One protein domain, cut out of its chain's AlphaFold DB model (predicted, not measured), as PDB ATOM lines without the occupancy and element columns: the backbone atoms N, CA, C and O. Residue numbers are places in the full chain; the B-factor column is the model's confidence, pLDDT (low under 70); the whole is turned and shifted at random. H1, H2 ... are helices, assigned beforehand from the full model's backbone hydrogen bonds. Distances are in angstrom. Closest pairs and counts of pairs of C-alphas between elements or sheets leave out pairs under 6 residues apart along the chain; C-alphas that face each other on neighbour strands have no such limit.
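This is residues 78 to 141 of the 157 residues of the protein "Erythromycin esterase" of Cytobacillus oceanisediminis (UniProt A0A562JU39). One long helix, H1, makes a long side of the domain, and the rest of the printed part folds back along it, with the short helix H3 packed by its beginning on residues 82 to 86 of H1 and the single turn H2 packed on H3. H3 meets H1 by its beginning, near Val 127, and runs off from it at a steep angle of 52 degrees rather than lying side by side with it, and the stretch between H2 and H3, residues 112 to 126, is a long loop with no named element. The printed part has 64 residues with three named helices, in the order H1, H2, H3, and no named strand; its class is all helix, and 32 residues are in the named helices. The whole is compact, with a radius of gyration of the C-alphas of 11.8 A, and elongated, with spans of 37 by 24 by 18 A.

Start at H1, residues 78 to 96, and look at its residues 82 to 86: with these alone it touches H3, residues 127 to 135. The closest C-alphas of the two are those of Asp 82 and Val 127, 5.3 A apart. H1 and H3 run the same way at a steep tilt of 52 degrees. Next find H2, residues 108 to 111, which is close to H1 but not clearly touching; their closest C-alphas are those of Asp 82 and His 110, 7.2 A apart. H2 touches H3, and there the closest C-alphas are those of Ile 111 and Gly 128, 4.3 A apart. Along the backbone of H1 and H3, each O of residue i and N of residue i+4 are within hydrogen-bond range; H2 is too short for such a pair, but its one pair of O i and N i+3 is within range.

Find C-alpha 78 at (10.643, 44.821, 27.714); from there H1 runs through 19 residues to C-alpha 96 at (-10.230, 31.656, 41.637), 28.3 A from first to last C-alpha. H2, four residues, begins at C-alpha 108, at (2.167, 54.092, 35.115), and ends at residue 111. H3 runs from residue 127 to C-alpha 135 at (-10.602, 41.810, 27.187), 11.9 A from first to last C-alpha.

Look for the two C-alphas farthest apart at Tyr 96 and Glu 121, with 36.9 A between them. The C-alphas of Trp 78 and Phe 141, the first and last printed, are 22.3 A apart. Both links are long: 11 residues between H1 and H2, and 15 between H2 and H3. The printed part has no cut. The mean pLDDT of the printed part is 94.2, and no printed residue is under 70.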
ATOM      1  N   TRP A  78      11.767  44.140  27.108       89.44
ATOM      2  CA  TRP A  78      10.643  44.821  27.714       89.44
ATOM      3  C   TRP A  78       9.364  44.012  27.536       89.44
ATOM      4  O   TRP A  78       8.751  43.606  28.524       89.44
ATOM      5  N   ASN A  79       9.005  43.715  26.288       94.12
ATOM      6  CA  ASN A  79       7.730  43.098  25.935       94.12
ATOM      7  C   ASN A  79       7.523  41.764  26.646       94.12
ATOM      8  O   ASN A  79       6.425  41.465  27.117       94.12
ATOM      9  N   ILE A  80       8.587  40.968  26.775       93.44
ATOM     10  CA  ILE A  80       8.495  39.674  27.437       93.44
ATOM     11  C   ILE A  80       8.135  39.809  28.925       93.44
ATOM     12  O   ILE A  80       7.404  38.971  29.450       93.44
ATOM     13  N   ARG A  81       8.578  40.876  29.607       92.94
ATOM     14  CA  ARG A  81       8.227  41.126  31.014       92.94
ATOM     15  C   ARG A  81       6.745  41.435  31.160       92.94
ATOM     16  O   ARG A  81       6.081  40.802  31.979       92.94
ATOM     17  N   ASP A  82       6.217  42.332  30.336       96.19
ATOM     18  CA  ASP A  82       4.803  42.710  30.380       96.19
ATOM     19  C   ASP A  82       3.889  41.537  29.993       96.19
ATOM     20  O   ASP A  82       2.889  41.282  30.668       96.19
ATOM     21  N   HIS A  83       4.279  40.718  29.011       96.62
ATOM     22  CA  HIS A  83       3.570  39.469  28.713       96.62
ATOM     23  C   HIS A  83       3.604  38.467  29.875       96.62
ATOM     24  O   HIS A  83       2.595  37.811  30.160       96.62
ATOM     25  N   HIS A  84       4.736  38.335  30.571       95.50
ATOM     26  CA  HIS A  84       4.841  37.471  31.746       95.50
ATOM     27  C   HIS A  84       3.961  37.950  32.910       95.50
ATOM     28  O   HIS A  84       3.345  37.111  33.570       95.50
ATOM     29  N   MET A  85       3.858  39.265  33.140       96.19
ATOM     30  CA  MET A  85       2.961  39.841  34.152       96.19
ATOM     31  C   MET A  85       1.495  39.531  33.834       96.19
ATOM     32  O   MET A  85       0.783  39.010  34.694       96.19
ATOM     33  N   VAL A  86       1.066  39.716  32.581       97.00
ATOM     34  CA  VAL A  86      -0.292  39.343  32.143       97.00
ATOM     35  C   VAL A  86      -0.543  37.841  32.299       97.00
ATOM     36  O   VAL A  86      -1.593  37.435  32.789       97.00
ATOM     37  N   SER A  87       0.438  36.999  31.965       95.69
ATOM     38  CA  SER A  87       0.313  35.541  32.110       95.69
ATOM     39  C   SER A  87       0.107  35.126  33.572       95.69
ATOM     40  O   SER A  87      -0.669  34.215  33.862       95.69
ATOM     41  N   ALA A  88       0.774  35.808  34.510       94.06
ATOM     42  CA  ALA A  88       0.581  35.579  35.939       94.06
ATOM     43  C   ALA A  88      -0.825  35.997  36.397       94.06
ATOM     44  O   ALA A  88      -1.470  35.251  37.133       94.06
ATOM     45  N   MET A  89      -1.332  37.142  35.924       94.12
ATOM     46  CA  MET A  89      -2.702  37.593  36.211       94.12
ATOM     47  C   MET A  89      -3.748  36.584  35.725       94.12
ATOM     48  O   MET A  89      -4.732  36.330  36.417       94.12
ATOM     49  N   GLU A  90      -3.523  35.974  34.563       92.12
ATOM     50  CA  GLU A  90      -4.425  34.978  33.980       92.12
ATOM     51  C   GLU A  90      -4.448  33.671  34.761       92.12
ATOM     52  O   GLU A  90      -5.524  33.126  35.003       92.12
ATOM     53  N   GLU A  91      -3.286  33.188  35.202       90.94
ATOM     54  CA  GLU A  91      -3.217  31.990  36.037       90.94
ATOM     55  C   GLU A  91      -3.869  32.233  37.411       90.94
ATOM     56  O   GLU A  91      -4.593  31.368  37.907       90.94
ATOM     57  N   ILE A  92      -3.708  33.435  37.987       91.31
ATOM     58  CA  ILE A  92      -4.397  33.843  39.224       91.31
ATOM     59  C   ILE A  92      -5.916  33.898  39.011       91.31
ATOM     60  O   ILE A  92      -6.665  33.310  39.788       91.31
ATOM     61  N   SER A  93      -6.384  34.574  37.958       90.88
ATOM     62  CA  SER A  93      -7.815  34.673  37.641       90.88
ATOM     63  C   SER A  93      -8.429  33.284  37.443       90.88
ATOM     64  O   SER A  93      -9.428  32.949  38.076       90.88
ATOM     65  N   LYS A  94      -7.772  32.423  36.657       88.25
ATOM     66  CA  LYS A  94      -8.207  31.046  36.399       88.25
ATOM     67  C   LYS A  94      -8.310  30.201  37.668       88.25
ATOM     68  O   LYS A  94      -9.192  29.347  37.733       88.25
ATOM     69  N   HIS A  95      -7.417  30.404  38.638       87.50
ATOM     70  CA  HIS A  95      -7.440  29.663  39.896       87.50
ATOM     71  C   HIS A  95      -8.685  29.976  40.734       87.50
ATOM     72  O   HIS A  95      -9.321  29.049  41.225       87.50
ATOM     73  N   TYR A  96      -9.059  31.254  40.854       87.44
ATOM     74  CA  TYR A  96     -10.230  31.656  41.637       87.44
ATOM     75  C   TYR A  96     -11.548  31.456  40.872       87.44
ATOM     76  O   TYR A  96     -12.451  30.782  41.358       87.44
ATOM     77  N   SER A  97     -11.682  32.061  39.688       87.00
ATOM     78  CA  SER A  97     -12.795  31.894  38.736       87.00
ATOM     79  C   SER A  97     -12.619  32.852  37.553       87.00
ATOM     80  O   SER A  97     -12.040  33.928  37.708       87.00
ATOM     81  N   GLN A  98     -13.208  32.540  36.396       78.56
ATOM     82  CA  GLN A  98     -13.180  33.445  35.235       78.56
ATOM     83  C   GLN A  98     -13.860  34.803  35.490       78.56
ATOM     84  O   GLN A  98     -13.514  35.778  34.833       78.56
ATOM     85  N   ASP A  99     -14.763  34.890  36.473       84.69
ATOM     86  CA  ASP A  99     -15.462  36.128  36.850       84.69
ATOM     87  C   ASP A  99     -14.705  36.950  37.913       84.69
ATOM     88  O   ASP A  99     -15.214  37.948  38.439       84.69
ATOM     89  N   THR A 100     -13.483  36.535  38.267       90.56
ATOM     90  CA  THR A 100     -12.663  37.212  39.275       90.56
ATOM     91  C   THR A 100     -12.258  38.598  38.792       90.56
ATOM     92  O   THR A 100     -11.596  38.753  37.768       90.56
ATOM     93  N   LYS A 101     -12.587  39.620  39.587       93.81
ATOM     94  CA  LYS A 101     -12.102  40.986  39.371       93.81
ATOM     95  C   LYS A 101     -10.709  41.148  39.969       93.81
ATOM     96  O   LYS A 101     -10.497  40.812  41.132       93.81
ATOM     97  N   LEU A 102      -9.790  41.706  39.188       94.50
ATOM     98  CA  LEU A 102      -8.411  41.958  39.600       94.50
ATOM     99  C   LEU A 102      -8.170  43.454  39.809       94.50
ATOM    100  O   LEU A 102      -8.662  44.287  39.049       94.50
ATOM    101  N   ILE A 103      -7.378  43.783  40.829       96.19
ATOM    102  CA  ILE A 103      -6.773  45.104  40.999       96.19
ATOM    103  C   ILE A 103      -5.273  44.914  40.834       96.19
ATOM    104  O   ILE A 103      -4.651  44.187  41.607       96.19
ATOM    105  N   VAL A 104      -4.709  45.564  39.823       95.56
ATOM    106  CA  VAL A 104      -3.281  45.514  39.514       95.56
ATOM    107  C   VAL A 104      -2.658  46.832  39.947       95.56
ATOM    108  O   VAL A 104      -3.094  47.901  39.521       95.56
ATOM    109  N   TRP A 105      -1.655  46.753  40.817       96.62
ATOM    110  CA  TRP A 105      -0.881  47.908  41.254       96.62
ATOM    111  C   TRP A 105       0.505  47.850  40.628       96.62
ATOM    112  O   TRP A 105       1.349  47.060  41.047       96.62
ATOM    113  N   GLU A 106       0.750  48.719  39.658       96.56
ATOM    114  CA  GLU A 106       2.015  48.795  38.930       96.56
ATOM    115  C   GLU A 106       2.352  50.252  38.586       96.56
ATOM    116  O   GLU A 106       1.546  51.167  38.771       96.56
ATOM    117  N   HIS A 107       3.573  50.481  38.103       95.38
ATOM    118  CA  HIS A 107       3.996  51.797  37.635       95.38
ATOM    119  C   HIS A 107       3.178  52.231  36.407       95.38
ATOM    120  O   HIS A 107       2.821  51.397  35.575       95.38
ATOM    121  N   ASN A 108       2.948  53.541  36.236       95.06
ATOM    122  CA  ASN A 108       2.167  54.092  35.115       95.06
ATOM    123  C   ASN A 108       2.628  53.581  33.737       95.06
ATOM    124  O   ASN A 108       1.805  53.397  32.847       95.06
ATOM    125  N   THR A 109       3.933  53.341  33.574       94.69
ATOM    126  CA  THR A 109       4.528  52.820  32.331       94.69
ATOM    127  C   THR A 109       3.956  51.456  31.926       94.69
ATOM    128  O   THR A 109       3.834  51.191  30.734       94.69
ATOM    129  N   HIS A 110       3.549  50.623  32.890       97.19
ATOM    130  CA  HIS A 110       2.978  49.299  32.631       97.19
ATOM    131  C   HIS A 110       1.448  49.333  32.480       97.19
ATOM    132  O   HIS A 110       0.899  48.709  31.576       97.19
ATOM    133  N   ILE A 111       0.737  50.107  33.310       95.81
ATOM    134  CA  ILE A 111      -0.745  50.122  33.323       95.81
ATOM    135  C   ILE A 111      -1.386  51.071  32.297       95.81
ATOM    136  O   ILE A 111      -2.612  51.114  32.177       95.81
ATOM    137  N   GLY A 112      -0.577  51.881  31.609       93.81
ATOM    138  CA  GLY A 112      -1.029  52.830  30.591       93.81
ATOM    139  C   GLY A 112      -1.509  52.160  29.300       93.81
ATOM    140  O   GLY A 112      -1.849  50.987  29.266       93.81
ATOM    141  N   ASP A 113      -1.547  52.919  28.208       95.88
ATOM    142  CA  ASP A 113      -1.704  52.360  26.861       95.88
ATOM    143  C   ASP A 113      -0.461  52.708  26.053       95.88
ATOM    144  O   ASP A 113      -0.258  53.880  25.732       95.88
ATOM    145  N   ALA A 114       0.388  51.723  25.762       96.69
ATOM    146  CA  ALA A 114       1.623  51.968  25.018       96.69
ATOM    147  C   ALA A 114       1.358  52.516  23.600       96.69
ATOM    148  O   ALA A 114       2.183  53.251  23.067       96.69
ATOM    149  N   ARG A 115       0.162  52.290  23.028       95.88
ATOM    150  CA  ARG A 115      -0.265  52.872  21.737       95.88
ATOM    151  C   ARG A 115      -0.441  54.394  21.787       95.88
ATOM    152  O   ARG A 115      -0.585  55.021  20.744       95.88
ATOM    153  N   ALA A 116      -0.493  54.979  22.983       95.06
ATOM    154  CA  ALA A 116      -0.640  56.415  23.207       95.06
ATOM    155  C   ALA A 116       0.668  57.086  23.671       95.06
ATOM    156  O   ALA A 116       0.641  58.245  24.091       95.06
ATOM    157  N   THR A 117       1.796  56.372  23.630       94.31
ATOM    158  CA  THR A 117       3.116  56.874  24.031       94.31
ATOM    159  C   THR A 117       4.167  56.586  22.952       94.31
ATOM    160  O   THR A 117       3.887  55.968  21.928       94.31
ATOM    161  N   ASP A 118       5.392  57.048  23.187       92.94
ATOM    162  CA  ASP A 118       6.596  56.742  22.402       92.94
ATOM    163  C   ASP A 118       6.911  55.239  22.310       92.94
ATOM    164  O   ASP A 118       7.472  54.780  21.317       92.94
ATOM    165  N   MET A 119       6.457  54.455  23.293       95.19
ATOM    166  CA  MET A 119       6.528  52.990  23.289       95.19
ATOM    167  C   MET A 119       6.012  52.373  21.983       95.19
ATOM    168  O   MET A 119       6.593  51.402  21.502       95.19
ATOM    169  N   GLN A 120       4.970  52.949  21.368       95.62
ATOM    170  CA  GLN A 120       4.442  52.459  20.095       95.62
ATOM    171  C   GLN A 120       5.488  52.493  18.973       95.62
ATOM    172  O   GLN A 120       5.598  51.538  18.204       95.62
ATOM    173  N   GLU A 121       6.244  53.588  18.866       92.81
ATOM    174  CA  GLU A 121       7.265  53.770  17.828       92.81
ATOM    175  C   GLU A 121       8.459  52.834  18.051       92.81
ATOM    176  O   GLU A 121       9.076  52.363  17.095       92.81
ATOM    177  N   GLU A 122       8.735  52.508  19.314       92.56
ATOM    178  CA  GLU A 122       9.779  51.569  19.724       92.56
ATOM    179  C   GLU A 122       9.345  50.093  19.621       92.56
ATOM    180  O   GLU A 122      10.150  49.188  19.844       92.56
ATOM    181  N   GLY A 123       8.086  49.821  19.252       94.31
ATOM    182  CA  GLY A 123       7.537  48.463  19.196       94.31
ATOM    183  C   GLY A 123       7.356  47.826  20.577       94.31
ATOM    184  O   GLY A 123       7.336  46.597  20.694       94.31
ATOM    185  N   LEU A 124       7.248  48.651  21.618       95.88
ATOM    186  CA  LEU A 124       7.032  48.230  22.992       95.88
ATOM    187  C   LEU A 124       5.535  48.115  23.293       95.88
ATOM    188  O   LEU A 124       4.730  48.948  22.880       95.88
ATOM    189  N   VAL A 125       5.173  47.098  24.066       97.69
ATOM    190  CA  VAL A 125       3.828  46.915  24.619       97.69
ATOM    191  C   VAL A 125       3.860  47.070  26.130       97.69
ATOM    192  O   VAL A 125       4.906  46.942  26.766       97.69
ATOM    193  N   ASN A 126       2.697  47.321  26.721       97.44
ATOM    194  CA  ASN A 126       2.555  47.295  28.166       97.44
ATOM    195  C   ASN A 126       1.332  46.505  28.630       97.44
ATOM    196  O   ASN A 126       0.429  46.216  27.842       97.44
ATOM    197  N   VAL A 127       1.310  46.143  29.915       98.00
ATOM    198  CA  VAL A 127       0.212  45.394  30.553       98.00
ATOM    199  C   VAL A 127      -1.152  45.991  30.211       98.00
ATOM    200  O   VAL A 127      -2.057  45.260  29.807       98.00
ATOM    201  N   GLY A 128      -1.313  47.310  30.332       97.62
ATOM    202  CA  GLY A 128      -2.592  47.967  30.074       97.62
ATOM    203  C   GLY A 128      -3.055  47.837  28.619       97.62
ATOM    204  O   GLY A 128      -4.227  47.526  28.392       97.62
ATOM    205  N   GLN A 129      -2.153  47.975  27.636       97.69
ATOM    206  CA  GLN A 129      -2.463  47.683  26.232       97.69
ATOM    207  C   GLN A 129      -2.858  46.213  26.047       97.69
ATOM    208  O   GLN A 129      -3.921  45.940  25.493       97.69
ATOM    209  N   ILE A 130      -2.038  45.271  26.531       98.12
ATOM    210  CA  ILE A 130      -2.265  43.829  26.337       98.12
ATOM    211  C   ILE A 130      -3.637  43.423  26.898       98.12
ATOM    212  O   ILE A 130      -4.400  42.709  26.243       98.12
ATOM    213  N   LEU A 131      -3.980  43.896  28.100       97.12
ATOM    214  CA  LEU A 131      -5.265  43.601  28.728       97.12
ATOM    215  C   LEU A 131      -6.435  44.204  27.939       97.12
ATOM    216  O   LEU A 131      -7.440  43.523  27.741       97.12
ATOM    217  N   ARG A 132      -6.325  45.447  27.454       97.06
ATOM    218  CA  ARG A 132      -7.384  46.082  26.648       97.06
ATOM    219  C   ARG A 132      -7.597  45.401  25.307       97.06
ATOM    220  O   ARG A 132      -8.740  45.224  24.901       97.06
ATOM    221  N   GLU A 133      -6.525  44.996  24.634       97.06
ATOM    222  CA  GLU A 133      -6.620  44.255  23.373       97.06
ATOM    223  C   GLU A 133      -7.274  42.884  23.575       97.06
ATOM    224  O   GLU A 133      -8.035  42.430  22.721       97.06
ATOM    225  N   LYS A 134      -7.023  42.240  24.721       95.38
ATOM    226  CA  LYS A 134      -7.549  40.905  25.026       95.38
ATOM    227  C   LYS A 134      -8.988  40.904  25.544       95.38
ATOM    228  O   LYS A 134      -9.777  40.058  25.127       95.38
ATOM    229  N   TYR A 135      -9.321  41.805  26.466       93.75
ATOM    230  CA  TYR A 135     -10.602  41.810  27.187       93.75
ATOM    231  C   TYR A 135     -11.557  42.926  26.736       93.75
ATOM    232  O   TYR A 135     -12.735  42.903  27.089       93.75
ATOM    233  N   GLY A 136     -11.075  43.873  25.929       95.88
ATOM    234  CA  GLY A 136     -11.819  45.054  25.504       95.88
ATOM    235  C   GLY A 136     -11.671  46.227  26.474       95.88
ATOM    236  O   GLY A 136     -11.520  46.058  27.686       95.88
ATOM    237  N   GLU A 137     -11.746  47.444  25.936       93.94
ATOM    238  CA  GLU A 137     -11.569  48.683  26.708       93.94
ATOM    239  C   GLU A 137     -12.640  48.857  27.796       93.94
ATOM    240  O   GLU A 137     -12.336  49.331  28.888       93.94
ATOM    241  N   ASP A 138     -13.860  48.369  27.554       96.00
ATOM    242  CA  ASP A 138     -14.971  48.428  28.514       96.00
ATOM    243  C   ASP A 138     -14.782  47.510  29.736       96.00
ATOM    244  O   ASP A 138     -15.511  47.635  30.723       96.00
ATOM    245  N   GLN A 139     -13.841  46.561  29.684       95.06
ATOM    246  CA  GLN A 139     -13.543  45.638  30.787       95.06
ATOM    247  C   GLN A 139     -12.290  46.036  31.577       95.06
ATOM    248  O   GLN A 139     -12.066  45.508  32.667       95.06
ATOM    249  N   VAL A 140     -11.480  46.965  31.060       96.25
ATOM    250  CA  VAL A 140     -10.168  47.308  31.623       96.25
ATOM    251  C   VAL A 140     -10.076  48.804  31.897       96.25
ATOM    252  O   VAL A 140      -9.852  49.627  31.007       96.25
ATOM    253  N   PHE A 141     -10.184  49.155  33.174       96.12
ATOM    254  CA  PHE A 141     -10.040  50.527  33.639       96.12
ATOM    255  C   PHE A 141      -8.615  50.787  34.147       96.12
ATOM    256  O   PHE A 141      -8.155  50.099  35.057       96.12
TER     257      PHE A 141